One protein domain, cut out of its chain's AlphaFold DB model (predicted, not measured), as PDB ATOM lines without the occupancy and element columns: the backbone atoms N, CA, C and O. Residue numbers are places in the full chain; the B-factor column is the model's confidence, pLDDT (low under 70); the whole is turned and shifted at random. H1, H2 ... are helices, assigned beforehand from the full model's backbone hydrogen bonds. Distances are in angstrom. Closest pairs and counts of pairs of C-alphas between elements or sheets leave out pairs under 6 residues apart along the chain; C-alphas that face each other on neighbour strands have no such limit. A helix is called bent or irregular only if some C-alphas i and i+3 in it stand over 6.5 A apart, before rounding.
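This is residues 2 to 159 of the 159 residues of an uncharacterized protein of Shewanella baltica (UniProt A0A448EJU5). Two lobes, H1, H2, H5 and H6 in one and H3 and H4 in the other, are joined by long stretches without named elements. The 158 printed residues hold six named helices, H1 to H6 in order, and no named strand: all helix, with 68 residues in them, under half. The whole is compact, radius of gyration of the C-alphas 16.3 A, spanning 42 by 38 by 28 A.

H1 is residues 2 to 11, from C-alpha 2 at (44.775, 52.795, 1.199); H2 14 to 17; H3 61 to 75, 19.7 A; H4 89 to 100; H5 118 to 127; H6 142 to 158, 24.3 A, to C-alpha 158 at (18.880, 55.293, 1.065). H3 is only just irregular, C-alphas 69 and 72 being 6.7 A apart; H5 is irregular, C-alphas 119 and 122 being 8.2 A apart.

H1 is close to but not clearly touching H5, closest C-alphas Leu 8 and Ile 124, 7.7 A. H5 touches residues 142 to 149 of H6, closest C-alphas Phe 127 and Ile 145, 6.7 A. H3 and H4 are close but not clearly touching, closest C-alphas Leu 72 and Ala 98, 6.4 A. H3 and H6 are apart. Every O i to N i+4 pair is within hydrogen-bond range in H1, H4 and H6, 9 of 11 in H3 and 4 of 6 in H5; H2 is too short.

The printed part has no cut. H1 to H2 is a tight link; the others are long. No printed residue is under 70 in pLDDT.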
ATOM      1  N   ARG A   2      45.461  52.302  -0.015       96.00
ATOM      2  CA  ARG A   2      44.775  52.795   1.199       96.00
ATOM      3  C   ARG A   2      44.320  54.260   1.124       96.00
ATOM      4  O   ARG A   2      43.128  54.516   1.195       96.00
ATOM      5  N   LYS A   3      45.241  55.202   0.873       97.31
ATOM      6  CA  LYS A   3      44.925  56.642   0.765       97.31
ATOM      7  C   LYS A   3      43.808  56.948  -0.243       97.31
ATOM      8  O   LYS A   3      42.952  57.774   0.029       97.31
ATOM      9  N   ASN A   4      43.816  56.297  -1.406       98.12
ATOM     10  CA  ASN A   4      42.786  56.515  -2.421       98.12
ATOM     11  C   ASN A   4      41.451  55.898  -2.013       98.12
ATOM     12  O   ASN A   4      40.424  56.517  -2.246       98.12
ATOM     13  N   LEU A   5      41.468  54.712  -1.397       98.06
ATOM     14  CA  LEU A   5      40.250  54.073  -0.905       98.06
ATOM     15  C   LEU A   5      39.568  54.948   0.153       98.06
ATOM     16  O   LEU A   5      38.398  55.250  -0.010       98.06
ATOM     17  N   ILE A   6      40.313  55.440   1.149       98.44
ATOM     18  CA  ILE A   6      39.782  56.361   2.172       98.44
ATOM     19  C   ILE A   6      39.114  57.570   1.513       98.44
ATOM     20  O   ILE A   6      37.941  57.827   1.746       98.44
ATOM     21  N   ARG A   7      39.822  58.253   0.603       98.50
ATOM     22  CA  ARG A   7      39.288  59.433  -0.096       98.50
ATOM     23  C   ARG A   7      38.002  59.141  -0.865       98.50
ATOM     24  O   ARG A   7      37.114  59.977  -0.879       98.50
ATOM     25  N   LEU A   8      37.924  57.989  -1.532       98.38
ATOM     26  CA  LEU A   8      36.739  57.585  -2.284       98.38
ATOM     27  C   LEU A   8      35.551  57.302  -1.356       98.38
ATOM     28  O   LEU A   8      34.449  57.752  -1.651       98.38
ATOM     29  N   LEU A   9      35.775  56.587  -0.250       98.19
ATOM     30  CA  LEU A   9      34.727  56.241   0.715       98.19
ATOM     31  C   LEU A   9      34.207  57.469   1.469       98.19
ATOM     32  O   LEU A   9      32.995  57.636   1.611       98.19
ATOM     33  N   ASP A  10      35.110  58.358   1.877       98.44
ATOM     34  CA  ASP A  10      34.753  59.626   2.513       98.44
ATOM     35  C   ASP A  10      33.928  60.491   1.556       98.44
ATOM     36  O   ASP A  10      32.892  61.036   1.930       98.44
ATOM     37  N   TYR A  11      34.343  60.557   0.289       98.12
ATOM     38  CA  TYR A  11      33.687  61.378  -0.725       98.12
ATOM     39  C   TYR A  11      32.257  60.930  -1.051       98.12
ATOM     40  O   TYR A  11      31.409  61.771  -1.337       98.12
ATOM     41  N   ILE A  12      31.966  59.626  -1.006       97.19
ATOM     42  CA  ILE A  12      30.597  59.125  -1.227       97.19
ATOM     43  C   ILE A  12      29.704  59.241   0.016       97.19
ATOM     44  O   ILE A  12      28.536  58.874  -0.063       97.19
ATOM     45  N   GLY A  13      30.227  59.730   1.146       96.88
ATOM     46  CA  GLY A  13      29.461  59.907   2.380       96.88
ATOM     47  C   GLY A  13      29.282  58.632   3.205       96.88
ATOM     48  O   GLY A  13      28.333  58.543   3.981       96.88
ATOM     49  N   LEU A  14      30.174  57.645   3.063       97.44
ATOM     50  CA  LEU A  14      30.114  56.414   3.858       97.44
ATOM     51  C   LEU A  14      30.370  56.615   5.370       97.44
ATOM     52  O   LEU A  14      29.656  55.986   6.150       97.44
ATOM     53  N   PRO A  15      31.324  57.459   5.829       97.56
ATOM     54  CA  PRO A  15      31.656  57.576   7.255       97.56
ATOM     55  C   PRO A  15      30.461  57.774   8.207       97.56
ATOM     56  O   PRO A  15      30.315  56.971   9.133       97.56
ATOM     57  N   PRO A  16      29.539  58.735   7.980       96.56
ATOM     58  CA  PRO A  16      28.402  58.929   8.881       96.56
ATOM     59  C   PRO A  16      27.462  57.717   8.947       96.56
ATOM     60  O   PRO A  16      26.826  57.510   9.977       96.56
ATOM     61  N   LYS A  17      27.409  56.869   7.909       95.31
ATOM     62  CA  LYS A  17      26.623  55.619   7.919       95.31
ATOM     63  C   LYS A  17      27.219  54.548   8.830       95.31
ATOM     64  O   LYS A  17      26.512  53.647   9.263       95.31
ATOM     65  N   LEU A  18      28.510  54.656   9.136       95.75
ATOM     66  CA  LEU A  18      29.232  53.759  10.035       95.75
ATOM     67  C   LEU A  18      29.427  54.365  11.436       95.75
ATOM     68  O   LEU A  18      30.063  53.742  12.284       95.75
ATOM     69  N   GLY A  19      28.920  55.580  11.684       96.25
ATOM     70  CA  GLY A  19      29.149  56.301  12.939       96.25
ATOM     71  C   GLY A  19      30.613  56.703  13.155       96.25
ATOM     72  O   GLY A  19      31.059  56.784  14.300       96.25
ATOM     73  N   ILE A  20      31.365  56.922  12.072       97.56
ATOM     74  CA  ILE A  20      32.771  57.354  12.095       97.56
ATOM     75  C   ILE A  20      32.937  58.678  11.343       97.56
ATOM     76  O   ILE A  20      32.088  59.070  10.541       97.56
ATOM     77  N   THR A  21      34.042  59.374  11.591       97.38
ATOM     78  CA  THR A  21      34.324  60.680  10.973       97.38
ATOM     79  C   THR A  21      35.016  60.551   9.619       97.38
ATOM     80  O   THR A  21      34.758  61.341   8.712       97.38
ATOM     81  N   SER A  22      35.853  59.524   9.456       98.38
ATOM     82  CA  SER A  22      36.506  59.167   8.197       98.38
ATOM     83  C   SER A  22      36.726  57.662   8.125       98.38
ATOM     84  O   SER A  22      36.976  56.992   9.130       98.38
ATOM     85  N   CYS A  23      36.724  57.114   6.914       98.31
ATOM     86  CA  CYS A  23      37.110  55.736   6.657       98.31
ATOM     87  C   CYS A  23      38.602  55.459   6.917       98.31
ATOM     88  O   CYS A  23      39.017  54.304   6.808       98.31
ATOM     89  N   SER A  24      39.421  56.452   7.290       98.31
ATOM     90  CA  SER A  24      40.750  56.189   7.860       98.31
ATOM     91  C   SER A  24      40.668  55.358   9.141       98.31
ATOM     92  O   SER A  24      41.502  54.475   9.338       98.31
ATOM     93  N   GLU A  25      39.628  55.561   9.958       98.56
ATOM     94  CA  GLU A  25      39.432  54.848  11.225       98.56
ATOM     95  C   GLU A  25      39.285  53.327  11.027       98.56
ATOM     96  O   GLU A  25      39.672  52.551  11.899       98.56
ATOM     97  N   LEU A  26      38.808  52.886   9.852       98.00
ATOM     98  CA  LEU A  26      38.695  51.470   9.466       98.00
ATOM     99  C   LEU A  26      40.057  50.766   9.321       98.00
ATOM    100  O   LEU A  26      40.121  49.545   9.201       98.00
ATOM    101  N   PHE A  27      41.161  51.511   9.303       96.81
ATOM    102  CA  PHE A  27      42.520  50.961   9.290       96.81
ATOM    103  C   PHE A  27      43.219  51.084  10.650       96.81
ATOM    104  O   PHE A  27      44.390  50.722  10.757       96.81
ATOM    105  N   GLU A  28      42.522  51.611  11.659       94.75
ATOM    106  CA  GLU A  28      43.069  51.984  12.963       94.75
ATOM    107  C   GLU A  28      42.067  51.614  14.077       94.75
ATOM    108  O   GLU A  28      41.711  50.445  14.235       94.75
ATOM    109  N   ALA A  29      41.582  52.594  14.850       95.50
ATOM    110  CA  ALA A  29      40.758  52.390  16.042       95.50
ATOM    111  C   ALA A  29      39.419  51.667  15.784       95.50
ATOM    112  O   ALA A  29      38.851  51.061  16.694       95.50
ATOM    113  N   LYS A  30      38.906  51.707  14.549       97.69
ATOM    114  CA  LYS A  30      37.642  51.082  14.135       97.69
ATOM    115  C   LYS A  30      37.856  49.915  13.168       97.69
ATOM    116  O   LYS A  30      36.946  49.563  12.425       97.69
ATOM    117  N   ALA A  31      39.028  49.274  13.193       97.25
ATOM    118  CA  ALA A  31      39.331  48.122  12.337       97.25
ATOM    119  C   ALA A  31      38.346  46.945  12.495       97.25
ATOM    120  O   ALA A  31      38.164  46.171  11.565       97.25
ATOM    121  N   HIS A  32      37.659  46.833  13.637       96.69
ATOM    122  CA  HIS A  32      36.614  45.830  13.861       96.69
ATOM    123  C   HIS A  32      35.331  46.056  13.033       96.69
ATOM    124  O   HIS A  32      34.505  45.152  12.958       96.69
ATOM    125  N   LEU A  33      35.144  47.235  12.421       97.50
ATOM    126  CA  LEU A  33      33.989  47.549  11.565       97.50
ATOM    127  C   LEU A  33      34.177  47.124  10.102       97.50
ATOM    128  O   LEU A  33      33.281  47.326   9.286       97.50
ATOM    129  N   VAL A  34      35.341  46.585   9.737       97.81
ATOM    130  CA  VAL A  34      35.658  46.245   8.350       97.81
ATOM    131  C   VAL A  34      36.265  44.857   8.248       97.81
ATOM    132  O   VAL A  34      37.138  44.468   9.018       97.81
ATOM    133  N   HIS A  35      35.829  44.127   7.228       97.69
ATOM    134  CA  HIS A  35      36.432  42.869   6.824       97.69
ATOM    135  C   HIS A  35      37.055  43.022   5.439       97.69
ATOM    136  O   HIS A  35      36.368  43.363   4.475       97.69
ATOM    137  N   TYR A  36      38.359  42.776   5.329       96.50
ATOM    138  CA  TYR A  36      39.063  42.804   4.048       96.50
ATOM    139  C   TYR A  36      39.222  41.379   3.523       96.50
ATOM    140  O   TYR A  36      39.864  40.548   4.159       96.50
ATOM    141  N   THR A  37      38.695  41.112   2.331       96.69
ATOM    142  CA  THR A  37      38.848  39.814   1.664       96.69
ATOM    143  C   THR A  37      39.129  39.982   0.169       96.69
ATOM    144  O   THR A  37      39.162  41.095  -0.363       96.69
ATOM    145  N   SER A  38      39.392  38.871  -0.510       95.88
ATOM    146  CA  SER A  38      39.669  38.797  -1.943       95.88
ATOM    147  C   SER A  38      38.658  37.888  -2.621       95.88
ATOM    148  O   SER A  38      38.309  36.845  -2.078       95.88
ATOM    149  N   ALA A  39      38.236  38.249  -3.839       96.38
ATOM    150  CA  ALA A  39      37.324  37.403  -4.602       96.38
ATOM    151  C   ALA A  39      37.927  36.006  -4.825       96.38
ATOM    152  O   ALA A  39      37.313  35.001  -4.493       96.38
ATOM    153  N   LEU A  40      39.172  35.951  -5.307       96.75
ATOM    154  CA  LEU A  40      39.971  34.727  -5.332       96.75
ATOM    155  C   LEU A  40      40.877  34.716  -4.103       96.75
ATOM    156  O   LEU A  40      41.658  35.646  -3.908       96.75
ATOM    157  N   ARG A  41      40.767  33.664  -3.285       95.50
ATOM    158  CA  ARG A  41      41.488  33.542  -2.009       95.50
ATOM    159  C   ARG A  41      43.007  33.511  -2.180       95.50
ATOM    160  O   ARG A  41      43.726  34.048  -1.342       95.50
ATOM    161  N   TYR A  42      43.481  32.890  -3.256       94.88
ATOM    162  CA  TYR A  42      44.901  32.711  -3.539       94.88
ATOM    163  C   TYR A  42      45.334  33.499  -4.781       94.88
ATOM    164  O   TYR A  42      44.509  33.753  -5.662       94.88
ATOM    165  N   PRO A  43      46.628  33.860  -4.890       94.94
ATOM    166  CA  PRO A  43      47.174  34.459  -6.101       94.94
ATOM    167  C   PRO A  43      46.912  33.584  -7.329       94.94
ATOM    168  O   PRO A  43      47.214  32.392  -7.335       94.94
ATOM    169  N   VAL A  44      46.377  34.192  -8.386       95.19
ATOM    170  CA  VAL A  44      46.101  33.506  -9.650       95.19
ATOM    171  C   VAL A  44      46.952  34.107 -10.755       95.19
ATOM    172  O   VAL A  44      46.993  35.324 -10.949       95.19
ATOM    173  N   PHE A  45      47.606  33.225 -11.504       95.44
ATOM    174  CA  PHE A  45      48.460  33.581 -12.625       95.44
ATOM    175  C   PHE A  45      47.907  33.003 -13.922       95.44
ATOM    176  O   PHE A  45      47.347  31.908 -13.955       95.44
ATOM    177  N   LYS A  46      48.108  33.733 -15.016       93.38
ATOM    178  CA  LYS A  46      47.863  33.264 -16.378       93.38
ATOM    179  C   LYS A  46      49.109  33.545 -17.203       93.38
ATOM    180  O   LYS A  46      49.512  34.698 -17.334       93.38
ATOM    181  N   SER A  47      49.724  32.487 -17.730       93.69
ATOM    182  CA  SER A  47      50.953  32.584 -18.533       93.69
ATOM    183  C   SER A  47      52.067  33.370 -17.819       93.69
ATOM    184  O   SER A  47      52.668  34.275 -18.393       93.69
ATOM    185  N   GLY A  48      52.283  33.079 -16.531       95.06
ATOM    186  CA  GLY A  48      53.316  33.717 -15.702       95.06
ATOM    187  C   GLY A  48      53.026  35.160 -15.267       95.06
ATOM    188  O   GLY A  48      53.851  35.764 -14.590       95.06
ATOM    189  N   LYS A  49      51.869  35.732 -15.626       95.69
ATOM    190  CA  LYS A  49      51.464  37.095 -15.248       95.69
ATOM    191  C   LYS A  49      50.276  37.069 -14.296       95.69
ATOM    192  O   LYS A  49      49.482  36.129 -14.326       95.69
ATOM    193  N   ASN A  50      50.127  38.126 -13.497       94.44
ATOM    194  CA  ASN A  50      48.951  38.312 -12.648       94.44
ATOM    195  C   ASN A  50      47.673  38.215 -13.483       94.44
ATOM    196  O   ASN A  50      47.538  38.871 -14.521       94.44
ATOM    197  N   TYR A  51      46.731  37.400 -13.023       94.94
ATOM    198  CA  TYR A  51      45.421  37.299 -13.639       94.94
ATOM    199  C   TYR A  51      44.669  38.636 -13.538       94.94
ATOM    200  O   TYR A  51      44.555  39.228 -12.468       94.94
ATOM    201  N   SER A  52      44.134  39.104 -14.667       91.31
ATOM    202  CA  SER A  52      43.490  40.418 -14.794       91.31
ATOM    203  C   SER A  52      41.973  40.346 -15.010       91.31
ATOM    204  O   SER A  52      41.376  41.314 -15.480       91.31
ATOM    205  N   GLY A  53      41.338  39.200 -14.733       93.44
ATOM    206  CA  GLY A  53      39.899  39.017 -14.966       93.44
ATOM    207  C   GLY A  53      39.518  38.347 -16.291       93.44
ATOM    208  O   GLY A  53      38.349  38.399 -16.679       93.44
ATOM    209  N   THR A  54      40.482  37.764 -17.016       93.75
ATOM    210  CA  THR A  54      40.246  37.074 -18.297       93.75
ATOM    211  C   THR A  54      40.951  35.712 -18.333       93.75
ATOM    212  O   THR A  54      42.186  35.668 -18.351       93.75
ATOM    213  N   PRO A  55      40.225  34.579 -18.412       93.38
ATOM    214  CA  PRO A  55      38.764  34.438 -18.584       93.38
ATOM    215  C   PRO A  55      37.973  34.952 -17.372       93.38
ATOM    216  O   PRO A  55      38.589  35.149 -16.339       93.38
ATOM    217  N   SER A  56      36.656  35.178 -17.467       95.56
ATOM    218  CA  SER A  56      35.849  35.577 -16.292       95.56
ATOM    219  C   SER A  56      35.947  34.524 -15.181       95.56
ATOM    220  O   SER A  56      36.003  33.324 -15.457       95.56
ATOM    221  N   MET A  57      35.957  34.980 -13.923       95.44
ATOM    222  CA  MET A  57      35.950  34.092 -12.756       95.44
ATOM    223  C   MET A  57      34.650  33.288 -12.656       95.44
ATOM    224  O   MET A  57      34.650  32.238 -12.034       95.44
ATOM    225  N   ILE A  58      33.561  33.757 -13.271       96.88
ATOM    226  CA  ILE A  58      32.238  33.124 -13.184       96.88
ATOM    227  C   ILE A  58      32.043  32.082 -14.282       96.88
ATOM    228  O   ILE A  58      31.526  30.991 -14.031       96.88
ATOM    229  N   SER A  59      32.467  32.392 -15.509       95.69
ATOM    230  CA  SER A  59      32.341  31.450 -16.624       95.69
ATOM    231  C   SER A  59      33.423  30.370 -16.620       95.69
ATOM    232  O   SER A  59      33.204  29.284 -17.153       95.69
ATOM    233  N   ASN A  60      34.576  30.619 -15.996       97.12
ATOM    234  CA  ASN A  60      35.603  29.603 -15.813       97.12
ATOM    235  C   ASN A  60      35.307  28.741 -14.574       97.12
ATOM    236  O   ASN A  60      35.375  29.228 -13.451       97.12
ATOM    237  N   LEU A  61      35.046  27.444 -14.773       96.81
ATOM    238  CA  LEU A  61      34.662  26.526 -13.692       96.81
ATOM    239  C   LEU A  61      35.702  26.435 -12.563       96.81
ATOM    240  O   LEU A  61      35.326  26.373 -11.397       96.81
ATOM    241  N   PHE A  62      36.998  26.433 -12.887       95.62
ATOM    242  CA  PHE A  62      38.059  26.346 -11.882       95.62
ATOM    243  C   PHE A  62      38.080  27.586 -10.977       95.62
ATOM    244  O   PHE A  62      38.123  27.459  -9.756       95.62
ATOM    245  N   LEU A  63      37.989  28.780 -11.570       97.44
ATOM    246  CA  LEU A  63      37.939  30.033 -10.815       97.44
ATOM    247  C   LEU A  63      36.625  30.178 -10.043       97.44
ATOM    248  O   LEU A  63      36.650  30.612  -8.894       97.44
ATOM    249  N   ARG A  64      35.492  29.764 -10.623       98.06
ATOM    250  CA  ARG A  64      34.196  29.846  -9.942       98.06
ATOM    251  C   ARG A  64      34.160  28.964  -8.699       98.06
ATOM    252  O   ARG A  64      33.712  29.430  -7.658       98.06
ATOM    253  N   LYS A  65      34.727  27.752  -8.766       97.56
ATOM    254  CA  LYS A  65      34.862  26.872  -7.594       97.56
ATOM    255  C   LYS A  65      35.644  27.521  -6.451       97.56
ATOM    256  O   LYS A  65      35.310  27.290  -5.300       97.56
ATOM    257  N   GLN A  66      36.640  28.365  -6.738       97.31
ATOM    258  CA  GLN A  66      37.337  29.127  -5.692       97.31
ATOM    259  C   GLN A  66      36.401  30.136  -5.008       97.31
ATOM    260  O   GLN A  66      36.450  30.283  -3.790       97.31
ATOM    261  N   LEU A  67      35.527  30.807  -5.765       97.94
ATOM    262  CA  LEU A  67      34.517  31.700  -5.184       97.94
ATOM    263  C   LEU A  67      33.549  30.905  -4.302       97.94
ATOM    264  O   LEU A  67      33.348  31.256  -3.142       97.94
ATOM    265  N   GLU A  68      32.981  29.829  -4.851       98.38
ATOM    266  CA  GLU A  68      31.999  28.959  -4.189       98.38
ATOM    267  C   GLU A  68      32.564  28.309  -2.918       98.38
ATOM    268  O   GLU A  68      31.848  28.163  -1.934       98.38
ATOM    269  N   GLN A  69      33.851  27.955  -2.913       98.12
ATOM    270  CA  GLN A  69      34.503  27.299  -1.782       98.12
ATOM    271  C   GLN A  69      34.958  28.274  -0.688       98.12
ATOM    272  O   GLN A  69      35.011  27.883   0.477       98.12
ATOM    273  N   TYR A  70      35.320  29.513  -1.039       98.19
ATOM    274  CA  TYR A  70      35.947  30.446  -0.094       98.19
ATOM    275  C   TYR A  70      35.144  31.726   0.110       98.19
ATOM    276  O   TYR A  70      34.746  32.018   1.235       98.19
ATOM    277  N   LEU A  71      34.906  32.494  -0.955       98.25
ATOM    278  CA  LEU A  71      34.265  33.804  -0.838       98.25
ATOM    279  C   LEU A  71      32.801  33.683  -0.407       98.25
ATOM    280  O   LEU A  71      32.365  34.412   0.473       98.25
ATOM    281  N   LEU A  72      32.031  32.784  -1.022       98.56
ATOM    282  CA  LEU A  72      30.593  32.670  -0.759       98.56
ATOM    283  C   LEU A  72      30.307  32.255   0.699       98.56
ATOM    284  O   LEU A  72      29.534  32.955   1.356       98.56
ATOM    285  N   PRO A  73      30.951  31.209   1.257       98.56
ATOM    286  CA  PRO A  73      30.780  30.848   2.663       98.56
ATOM    287  C   PRO A  73      31.215  31.948   3.633       98.56
ATOM    288  O   PRO A  73      30.612  32.085   4.693       98.56
ATOM    289  N   GLU A  74      32.243  32.726   3.278       98.38
ATOM    290  CA  GLU A  74      32.695  33.886   4.051       98.38
ATOM    291  C   GLU A  74      31.653  35.012   4.035       98.38
ATOM    292  O   GLU A  74      31.313  35.538   5.090       98.38
ATOM    293  N   LEU A  75      31.094  35.341   2.865       98.44
ATOM    294  CA  LEU A  75      30.048  36.359   2.730       98.44
ATOM    295  C   LEU A  75      28.767  35.991   3.494       98.44
ATOM    296  O   LEU A  75      28.162  36.864   4.110       98.44
ATOM    297  N   ALA A  76      28.396  34.709   3.506       98.12
ATOM    298  CA  ALA A  76      27.224  34.203   4.225       98.12
ATOM    299  C   ALA A  76      27.298  34.368   5.757       98.12
ATOM    300  O   ALA A  76      26.273  34.239   6.421       98.12
ATOM    301  N   GLN A  77      28.477  34.642   6.333       98.06
ATOM    302  CA  GLN A  77      28.608  34.885   7.778       98.06
ATOM    303  C   GLN A  77      28.177  36.299   8.189       98.06
ATOM    304  O   GLN A  77      27.982  36.562   9.375       98.06
ATOM    305  N   PHE A  78      28.074  37.229   7.238       97.50
ATOM    306  CA  PHE A  78      27.778  38.625   7.536       97.50
ATOM    307  C   PHE A  78      26.276  38.898   7.562       97.50
ATOM    308  O   PHE A  78      25.482  38.248   6.884       97.50
ATOM    309  N   SER A  79      25.877  39.903   8.345       96.19
ATOM    310  CA  SER A  79      24.473  40.304   8.414       96.19
ATOM    311  C   SER A  79      23.980  40.835   7.057       96.19
ATOM    312  O   SER A  79      24.756  41.448   6.314       96.19
ATOM    313  N   PRO A  80      22.670  40.742   6.766       94.75
ATOM    314  CA  PRO A  80      22.067  41.375   5.588       94.75
ATOM    315  C   PRO A  80      22.242  42.902   5.513       94.75
ATOM    316  O   PRO A  80      22.060  43.481   4.447       94.75
ATOM    317  N   SER A  81      22.581  43.561   6.627       93.94
ATOM    318  CA  SER A  81      22.883  44.999   6.689       93.94
ATOM    319  C   SER A  81      24.346  45.338   6.381       93.94
ATOM    320  O   SER A  81      24.701  46.512   6.307       93.94
ATOM    321  N   THR A  82      25.211  44.336   6.200       97.00
ATOM    322  CA  THR A  82      26.627  44.554   5.888       97.00
ATOM    323  C   THR A  82      26.780  45.085   4.467       97.00
ATOM    324  O   THR A  82      26.309  44.463   3.513       97.00
ATOM    325  N   LEU A  83      27.476  46.214   4.328       97.81
ATOM    326  CA  LEU A  83      27.789  46.840   3.047       97.81
ATOM    327  C   LEU A  83      29.040  46.201   2.434       97.81
ATOM    328  O   LEU A  83      30.065  46.055   3.099       97.81
ATOM    329  N   ILE A  84      28.977  45.853   1.150       98.31
ATOM    330  CA  ILE A  84      30.035  45.141   0.429       98.31
ATOM    331  C   ILE A  84      30.501  46.001  -0.744       98.31
ATOM    332  O   ILE A  84      29.748  46.282  -1.675       98.31
ATOM    333  N   ILE A  85      31.769  46.407  -0.717       98.06
ATOM    334  CA  ILE A  85      32.347  47.322  -1.706       98.06
ATOM    335  C   ILE A  85      33.261  46.537  -2.662       98.06
ATOM    336  O   ILE A  85      34.368  46.152  -2.272       98.06
ATOM    337  N   PRO A  86      32.854  46.297  -3.923       97.50
ATOM    338  CA  PRO A  86      33.736  45.689  -4.908       97.50
ATOM    339  C   PRO A  86      34.838  46.662  -5.333       97.50
ATOM    340  O   PRO A  86      34.585  47.788  -5.759       97.50
ATOM    341  N   LEU A  87      36.081  46.186  -5.322       95.62
ATOM    342  CA  LEU A  87      37.200  46.897  -5.935       95.62
ATOM    343  C   LEU A  87      37.339  46.466  -7.400       95.62
ATOM    344  O   LEU A  87      38.176  45.639  -7.753       95.62
ATOM    345  N   GLY A  88      36.510  47.058  -8.262       93.56
ATOM    346  CA  GLY A  88      36.554  46.890  -9.717       93.56
ATOM    347  C   GLY A  88      35.520  45.911 -10.298       93.56
ATOM    348  O   GLY A  88      34.961  45.074  -9.586       93.56
ATOM    349  N   PRO A  89      35.288  45.969 -11.625       93.62
ATOM    350  CA  PRO A  89      34.134  45.336 -12.274       93.62
ATOM    351  C   PRO A  89      34.153  43.802 -12.225       93.62
ATOM    352  O   PRO A  89      33.111  43.161 -12.258       93.62
ATOM    353  N   LYS A  90      35.339  43.190 -12.132       95.56
ATOM    354  CA  LYS A  90      35.483  41.727 -12.049       95.56
ATOM    355  C   LYS A  90      35.112  41.183 -10.674       95.56
ATOM    356  O   LYS A  90      34.584  40.083 -10.576       95.56
ATOM    357  N   VAL A  91      35.368  41.962  -9.625       96.69
ATOM    358  CA  VAL A  91      34.909  41.640  -8.269       96.69
ATOM    359  C   VAL A  91      33.408  41.891  -8.167       96.69
ATOM    360  O   VAL A  91      32.697  41.063  -7.611       96.69
ATOM    361  N   GLU A  92      32.907  42.973  -8.768       97.44
ATOM    362  CA  GLU A  92      31.464  43.232  -8.849       97.44
ATOM    363  C   GLU A  92      30.711  42.074  -9.521       97.44
ATOM    364  O   GLU A  92      29.699  41.622  -8.995       97.44
ATOM    365  N   GLU A  93      31.228  41.535 -10.629       97.56
ATOM    366  CA  GLU A  93      30.664  40.353 -11.299       97.56
ATOM    367  C   GLU A  93      30.541  39.147 -10.344       97.56
ATOM    368  O   GLU A  93      29.521  38.456 -10.349       97.56
ATOM    369  N   ALA A  94      31.539  38.924  -9.480       97.94
ATOM    370  CA  ALA A  94      31.514  37.864  -8.472       97.94
ATOM    371  C   ALA A  94      30.492  38.107  -7.358       97.94
ATOM    372  O   ALA A  94      29.806  37.170  -6.952       97.94
ATOM    373  N   LEU A  95      30.335  39.350  -6.901       98.50
ATOM    374  CA  LEU A  95      29.315  39.691  -5.906       98.50
ATOM    375  C   LEU A  95      27.901  39.570  -6.481       98.50
ATOM    376  O   LEU A  95      27.020  39.035  -5.820       98.50
ATOM    377  N   ARG A  96      27.686  39.980  -7.734       98.31
ATOM    378  CA  ARG A  96      26.400  39.786  -8.426       98.31
ATOM    379  C   ARG A  96      26.079  38.311  -8.643       98.31
ATOM    380  O   ARG A  96      24.920  37.913  -8.591       98.31
ATOM    381  N   TYR A  97      27.096  37.480  -8.869       98.50
ATOM    382  CA  TYR A  97      26.916  36.032  -8.855       98.50
ATOM    383  C   TYR A  97      26.496  35.534  -7.465       98.50
ATOM    384  O   TYR A  97      25.509  34.810  -7.381       98.50
ATOM    385  N   ALA A  98      27.169  35.969  -6.393       98.56
ATOM    386  CA  ALA A  98      26.802  35.624  -5.015       98.56
ATOM    387  C   ALA A  98      25.361  36.045  -4.674       98.56
ATOM    388  O   ALA A  98      24.623  35.270  -4.067       98.56
ATOM    389  N   ALA A  99      24.930  37.225  -5.127       98.50
ATOM    390  CA  ALA A  99      23.559  37.691  -4.954       98.50
ATOM    391  C   ALA A  99      22.547  36.839  -5.732       98.50
ATOM    392  O   ALA A  99      21.527  36.419  -5.193       98.50
ATOM    393  N   ARG A 100      22.863  36.496  -6.986       98.38
ATOM    394  CA  ARG A 100      22.024  35.625  -7.823       98.38
ATOM    395  C   ARG A 100      21.803  34.240  -7.213       98.38
ATOM    396  O   ARG A 100      20.732  33.675  -7.401       98.38
ATOM    397  N   VAL A 101      22.804  33.687  -6.526       98.12
ATOM    398  CA  VAL A 101      22.689  32.387  -5.839       98.12
ATOM    399  C   VAL A 101      22.179  32.505  -4.396       98.12
ATOM    400  O   VAL A 101      22.155  31.509  -3.682       98.12
ATOM    401  N   GLY A 102      21.758  33.700  -3.968       98.12
ATOM    402  CA  GLY A 102      21.091  33.928  -2.685       98.12
ATOM    403  C   GLY A 102      22.011  33.992  -1.464       98.12
ATOM    404  O   GLY A 102      21.525  33.887  -0.344       98.12
ATOM    405  N   VAL A 103      23.325  34.155  -1.652       98.50
ATOM    406  CA  VAL A 103      24.294  34.247  -0.541       98.50
ATOM    407  C   VAL A 103      24.296  35.637   0.099       98.50
ATOM    408  O   VAL A 103      24.497  35.762   1.302       98.50
ATOM    409  N   ILE A 104      24.070  36.677  -0.703       98.50
ATOM    410  CA  ILE A 104      23.934  38.073  -0.267       98.50
ATOM    411  C   ILE A 104      22.762  38.725  -1.000       98.50
ATOM    412  O   ILE A 104      22.271  38.197  -1.995       98.50
ATOM    413  N   ASN A 105      22.340  39.903  -0.559       97.62
ATOM    414  CA  ASN A 105      21.340  40.697  -1.263       97.62
ATOM    415  C   ASN A 105      22.000  41.707  -2.215       97.62
ATOM    416  O   ASN A 105      23.056  42.266  -1.920       97.62
ATOM    417  N   GLU A 106      21.349  42.010  -3.343       96.56
ATOM    418  CA  GLU A 106      21.842  43.015  -4.305       96.56
ATOM    419  C   GLU A 106      22.019  44.409  -3.671       96.56
ATOM    420  O   GLU A 106      22.929  45.147  -4.043       96.56
ATOM    421  N   ASN A 107      21.195  44.766  -2.678       95.31
ATOM    422  CA  ASN A 107      21.275  46.057  -1.984       95.31
ATOM    423  C   ASN A 107      22.511  46.199  -1.077       95.31
ATOM    424  O   ASN A 107      22.878  47.327  -0.748       95.31
ATOM    425  N   GLN A 108      23.178  45.097  -0.715       97.12
ATOM    426  CA  GLN A 108      24.436  45.129   0.035       97.12
ATOM    427  C   GLN A 108      25.608  45.600  -0.833       97.12
ATOM    428  O   GLN A 108      26.613  46.073  -0.307       97.12
ATOM    429  N   ILE A 109      25.512  45.476  -2.162       98.12
ATOM    430  CA  ILE A 109      26.621  45.748  -3.078       98.12
ATOM    431  C   ILE A 109      26.693  47.248  -3.385       98.12
ATOM    432  O   ILE A 109      25.862  47.786  -4.116       98.12
ATOM    433  N   LEU A 110      27.742  47.913  -2.898       97.38
ATOM    434  CA  LEU A 110      28.058  49.317  -3.177       97.38
ATOM    435  C   LEU A 110      29.005  49.450  -4.377       97.38
ATOM    436  O   LEU A 110      30.187  49.777  -4.248       97.38
ATOM    437  N   ALA A 111      28.483  49.151  -5.565       96.69
ATOM    438  CA  ALA A 111      29.224  49.249  -6.821       96.69
ATOM    439  C   ALA A 111      29.323  50.695  -7.341       96.69
ATOM    440  O   ALA A 111      28.442  51.515  -7.108       96.69
ATOM    441  N   GLY A 112      30.376  50.985  -8.113       95.38
ATOM    442  CA  GLY A 112      30.540  52.261  -8.825       95.38
ATOM    443  C   GLY A 112      31.776  53.076  -8.445       95.38
ATOM    444  O   GLY A 112      32.093  54.055  -9.119       95.38
ATOM    445  N   LEU A 113      32.529  52.659  -7.421       96.81
ATOM    446  CA  LEU A 113      33.818  53.275  -7.114       96.81
ATOM    447  C   LEU A 113      34.873  52.944  -8.186       96.81
ATOM    448  O   LEU A 113      35.028  51.779  -8.570       96.81
ATOM    449  N   PRO A 114      35.692  53.924  -8.609       96.62
ATOM    450  CA  PRO A 114      36.937  53.640  -9.306       96.62
ATOM    451  C   PRO A 114      37.841  52.744  -8.453       96.62
ATOM    452  O   PRO A 114      37.953  52.916  -7.240       96.62
ATOM    453  N   HIS A 115      38.559  51.819  -9.089       95.62
ATOM    454  CA  HIS A 115      39.519  50.987  -8.368       95.62
ATOM    455  C   HIS A 115      40.620  51.862  -7.717       95.62
ATOM    456  O   HIS A 115      41.245  52.656  -8.420       95.62
ATOM    457  N   PRO A 116      40.961  51.697  -6.421       96.69
ATOM    458  CA  PRO A 116      41.827  52.627  -5.674       96.69
ATOM    459  C   PRO A 116      43.336  52.505  -5.983       96.69
ATOM    460  O   PRO A 116      44.184  53.076  -5.284       96.69
ATOM    461  N   SER A 117      43.717  51.739  -7.007       94.31
ATOM    462  CA  SER A 117      45.117  51.595  -7.432       94.31
ATOM    463  C   SER A 117      45.632  52.863  -8.111       94.31
ATOM    464  O   SER A 117      44.875  53.601  -8.734       94.31
ATOM    465  N   GLY A 118      46.945  53.102  -8.023       92.94
ATOM    466  CA  GLY A 118      47.581  54.262  -8.663       92.94
ATOM    467  C   GLY A 118      47.387  54.298 -10.183       92.94
ATOM    468  O   GLY A 118      47.269  55.373 -10.757       92.94
ATOM    469  N   ALA A 119      47.228  53.134 -10.821       92.19
ATOM    470  CA  ALA A 119      46.919  53.020 -12.247       92.19
ATOM    471  C   ALA A 119      45.577  53.670 -12.657       92.19
ATOM    472  O   ALA A 119      45.346  53.883 -13.841       92.19
ATOM    473  N   ASN A 120      44.697  53.997 -11.700       94.56
ATOM    474  CA  ASN A 120      43.411  54.662 -11.934       94.56
ATOM    475  C   ASN A 120      43.404  56.131 -11.471       94.56
ATOM    476  O   ASN A 120      42.333  56.695 -11.254       94.56
ATOM    477  N   ALA A 121      44.574  56.763 -11.310       96.31
ATOM    478  CA  ALA A 121      44.690  58.122 -10.773       96.31
ATOM    479  C   ALA A 121      43.809  59.158 -11.496       96.31
ATOM    480  O   ALA A 121      43.196  59.993 -10.833       96.31
ATOM    481  N   GLU A 122      43.689  59.087 -12.827       97.50
ATOM    482  CA  GLU A 122      42.829  60.002 -13.591       97.50
ATOM    483  C   GLU A 122      41.343  59.808 -13.258       97.50
ATOM    484  O   GLU A 122      40.665  60.778 -12.932       97.50
ATOM    485  N   ARG A 123      40.859  58.557 -13.251       97.81
ATOM    486  CA  ARG A 123      39.467  58.224 -12.903       97.81
ATOM    487  C   ARG A 123      39.123  58.649 -11.481       97.81
ATOM    488  O   ARG A 123      38.049  59.183 -11.247       97.81
ATOM    489  N   ILE A 124      40.049  58.442 -10.543       97.94
ATOM    490  CA  ILE A 124      39.901  58.885  -9.151       97.94
ATOM    491  C   ILE A 124      39.830  60.415  -9.089       97.94
ATOM    492  O   ILE A 124      38.956  60.957  -8.421       97.94
ATOM    493  N   SER A 125      40.721  61.115  -9.795       98.19
ATOM    494  CA  SER A 125      40.743  62.582  -9.805       98.19
ATOM    495  C   SER A 125      39.450  63.158 -10.384       98.19
ATOM    496  O   SER A 125      38.911  64.101  -9.815       98.19
ATOM    497  N   TYR A 126      38.923  62.564 -11.459       98.50
ATOM    498  CA  TYR A 126      37.625  62.934 -12.025       98.50
ATOM    499  C   TYR A 126      36.476  62.667 -11.047       98.50
ATOM    500  O   TYR A 126      35.720  63.576 -10.717       98.50
ATOM    501  N   PHE A 127      36.397  61.446 -10.504       98.31
ATOM    502  CA  PHE A 127      35.344  61.037  -9.567       98.31
ATOM    503  C   PHE A 127      35.247  61.973  -8.352       98.31
ATOM    504  O   PHE A 127      34.145  62.339  -7.934       98.31
ATOM    505  N   LEU A 128      36.402  62.395  -7.827       98.19
ATOM    506  CA  LEU A 128      36.539  63.317  -6.695       98.19
ATOM    507  C   LEU A 128      36.364  64.805  -7.072       98.19
ATOM    508  O   LEU A 128      36.537  65.664  -6.210       98.19
ATOM    509  N   GLY A 129      36.071  65.132  -8.334       97.56
ATOM    510  CA  GLY A 129      35.883  66.510  -8.813       97.56
ATOM    511  C   GLY A 129      37.171  67.334  -8.935       97.56
ATOM    512  O   GLY A 129      37.120  68.555  -9.020       97.56
ATOM    513  N   GLN A 130      38.339  66.692  -8.928       97.94
ATOM    514  CA  GLN A 130      39.655  67.351  -8.960       97.94
ATOM    515  C   GLN A 130      40.193  67.556 -10.374       97.94
ATOM    516  O   GLN A 130      41.175  68.271 -10.577       97.94
ATOM    517  N   LYS A 131      39.582  66.892 -11.353       97.75
ATOM    518  CA  LYS A 131      39.903  67.028 -12.766       97.75
ATOM    519  C   LYS A 131      38.594  67.221 -13.534       97.75
ATOM    520  O   LYS A 131      37.711  66.390 -13.359       97.75
ATOM    521  N   PRO A 132      38.447  68.283 -14.341       97.62
ATOM    522  CA  PRO A 132      37.242  68.499 -15.135       97.62
ATOM    523  C   PRO A 132      37.203  67.576 -16.366       97.62
ATOM    524  O   PRO A 132      38.238  67.049 -16.790       97.62
ATOM    525  N   ALA A 133      36.002  67.368 -16.915       97.25
ATOM    526  CA  ALA A 133      35.742  66.409 -17.993       97.25
ATOM    527  C   ALA A 133      36.506  66.726 -19.292       97.25
ATOM    528  O   ALA A 133      37.026  65.825 -19.945       97.25
ATOM    529  N   ASP A 134      36.640  68.009 -19.627       96.88
ATOM    530  CA  ASP A 134      37.345  68.523 -20.810       96.88
ATOM    531  C   ASP A 134      38.856  68.232 -20.805       96.88
ATOM    532  O   ASP A 134      39.507  68.274 -21.846       96.88
ATOM    533  N   LYS A 135      39.428  67.906 -19.639       97.50
ATOM    534  CA  LYS A 135      40.855  67.580 -19.481       97.50
ATOM    535  C   LYS A 135      41.137  66.081 -19.437       97.50
ATOM    536  O   LYS A 135      42.294  65.691 -19.225       97.50
ATOM    537  N   LEU A 136      40.120  65.228 -19.540       97.69
ATOM    538  CA  LEU A 136      40.283  63.777 -19.452       97.69
ATOM    539  C   LEU A 136      41.007  63.207 -20.670       97.69
ATOM    540  O   LEU A 136      40.836  63.666 -21.796       97.69
ATOM    541  N   SER A 137      41.816  62.174 -20.443       96.81
ATOM    542  CA  SER A 137      42.339  61.370 -21.540       96.81
ATOM    543  C   SER A 137      41.235  60.516 -22.164       96.81
ATOM    544  O   SER A 137      40.267  60.142 -21.503       96.81
ATOM    545  N   ILE A 138      41.460  60.070 -23.401       95.25
ATOM    546  CA  ILE A 138      40.575  59.136 -24.120       95.25
ATOM    547  C   ILE A 138      40.334  57.797 -23.392       95.25
ATOM    548  O   ILE A 138      39.486  57.012 -23.802       95.25
ATOM    549  N   LYS A 139      41.103  57.489 -22.336       93.56
ATOM    550  CA  LYS A 139      40.981  56.250 -21.546       93.56
ATOM    551  C   LYS A 139      39.995  56.378 -20.378       93.56
ATOM    552  O   LYS A 139      39.734  55.379 -19.689       93.56
ATOM    553  N   THR A 140      39.491  57.584 -20.126       95.94
ATOM    554  CA  THR A 140      38.566  57.887 -19.037       95.94
ATOM    555  C   THR A 140      37.274  58.433 -19.611       95.94
ATOM    556  O   THR A 140      37.239  59.540 -20.134       95.94
ATOM    557  N   ASP A 141      36.215  57.641 -19.488       96.56
ATOM    558  CA  ASP A 141      34.877  58.023 -19.910       96.56
ATOM    559  C   ASP A 141      34.148  58.718 -18.742       96.56
ATOM    560  O   ASP A 141      33.863  58.055 -17.734       96.56
ATOM    561  N   PRO A 142      33.877  60.036 -18.828       97.31
ATOM    562  CA  PRO A 142      33.185  60.763 -17.771       97.31
ATOM    563  C   PRO A 142      31.743  60.289 -17.584       97.31
ATOM    564  O   PRO A 142      31.295  60.177 -16.446       97.31
ATOM    565  N   VAL A 143      31.042  59.929 -18.663       97.75
ATOM    566  CA  VAL A 143      29.622  59.544 -18.628       97.75
ATOM    567  C   VAL A 143      29.439  58.273 -17.805       97.75
ATOM    568  O   VAL A 143      28.559  58.196 -16.948       97.75
ATOM    569  N   VAL A 144      30.317  57.287 -18.012       96.19
ATOM    570  CA  VAL A 144      30.310  56.038 -17.235       96.19
ATOM    571  C   VAL A 144      30.588  56.306 -15.756       96.19
ATOM    572  O   VAL A 144      29.944  55.708 -14.891       96.19
ATOM    573  N   ILE A 145      31.536  57.196 -15.449       97.44
ATOM    574  CA  ILE A 145      31.891  57.518 -14.063       97.44
ATOM    575  C   ILE A 145      30.757  58.273 -13.365       97.44
ATOM    576  O   ILE A 145      30.423  57.937 -12.228       97.44
ATOM    577  N   ASP A 146      30.144  59.245 -14.032       98.12
ATOM    578  CA  ASP A 146      29.071  60.057 -13.463       98.12
ATOM    579  C   ASP A 146      27.813  59.227 -13.210       98.12
ATOM    580  O   ASP A 146      27.236  59.305 -12.124       98.12
ATOM    581  N   ALA A 147      27.441  58.349 -14.145       97.94
ATOM    582  CA  ALA A 147      26.323  57.426 -13.959       97.94
ATOM    583  C   ALA A 147      26.554  56.475 -12.771       97.94
ATOM    584  O   ALA A 147      25.669  56.277 -11.932       97.94
ATOM    585  N   ALA A 148      27.762  55.907 -12.662       96.81
ATOM    586  CA  ALA A 148      28.130  55.033 -11.551       96.81
ATOM    587  C   ALA A 148      28.111  55.776 -10.206       96.81
ATOM    588  O   ALA A 148      27.574  55.266  -9.221       96.81
ATOM    589  N   LYS A 149      28.646  57.001 -10.177       97.50
ATOM    590  CA  LYS A 149      28.651  57.876  -9.003       97.50
ATOM    591  C   LYS A 149      27.237  58.240  -8.562       97.50
ATOM    592  O   LYS A 149      26.930  58.098  -7.385       97.50
ATOM    593  N   GLN A 150      26.371  58.651  -9.488       97.38
ATOM    594  CA  GLN A 150      24.986  59.009  -9.182       97.38
ATOM    595  C   GLN A 150      24.236  57.837  -8.544       97.38
ATOM    596  O   GLN A 150      23.595  58.008  -7.505       97.38
ATOM    597  N   LYS A 151      24.358  56.634  -9.121       96.56
ATOM    598  CA  LYS A 151      23.741  55.420  -8.574       96.56
ATOM    599  C   LYS A 151      24.261  55.101  -7.170       96.56
ATOM    600  O   LYS A 151      23.467  54.827  -6.274       96.56
ATOM    601  N   LEU A 152      25.578  55.162  -6.980       96.88
ATOM    602  CA  LEU A 152      26.217  54.870  -5.699       96.88
ATOM    603  C   LEU A 152      25.803  55.867  -4.609       96.88
ATOM    604  O   LEU A 152      25.427  55.458  -3.514       96.88
ATOM    605  N   THR A 153      25.819  57.169  -4.901       95.69
ATOM    606  CA  THR A 153      25.409  58.207  -3.942       95.69
ATOM    607  C   THR A 153      23.925  58.098  -3.585       95.69
ATOM    608  O   THR A 153      23.566  58.254  -2.416       95.69
ATOM    609  N   ALA A 154      23.060  57.772  -4.551       96.31
ATOM    610  CA  ALA A 154      21.648  57.510  -4.277       96.31
ATOM    611  C   ALA A 154      21.471  56.314  -3.323       96.31
ATOM    612  O   ALA A 154      20.729  56.414  -2.348       96.31
ATOM    613  N   GLN A 155      22.211  55.222  -3.548       96.25
ATOM    614  CA  GLN A 155      22.180  54.046  -2.678       96.25
ATOM    615  C   GLN A 155      22.670  54.368  -1.259       96.25
ATOM    616  O   GLN A 155      21.972  54.046  -0.302       96.25
ATOM    617  N   ILE A 156      23.801  55.071  -1.107       95.19
ATOM    618  CA  ILE A 156      24.294  55.526   0.209       95.19
ATOM    619  C   ILE A 156      23.248  56.372   0.939       95.19
ATOM    620  O   ILE A 156      23.063  56.224   2.143       95.19
ATOM    621  N   THR A 157      22.543  57.246   0.223       94.00
ATOM    622  CA  THR A 157      21.513  58.105   0.827       94.00
ATOM    623  C   THR A 157      20.332  57.288   1.356       94.00
ATOM    624  O   THR A 157      19.776  57.650   2.388       94.00
ATOM    625  N   SER A 158      19.992  56.180   0.691       92.06
ATOM    626  CA  SER A 158      18.880  55.293   1.065       92.06
ATOM    627  C   SER A 158      19.171  54.299   2.198       92.06
ATOM    628  O   SER A 158      18.239  53.632   2.645       92.06
ATOM    629  N   ILE A 159      20.434  54.176   2.628       88.81
ATOM    630  CA  ILE A 159      20.869  53.295   3.730       88.81
ATOM    631  C   ILE A 159      20.708  53.986   5.082       88.81
ATOM    632  O   ILE A 159      21.029  55.197   5.165       88.81
TER     633      ILE A 159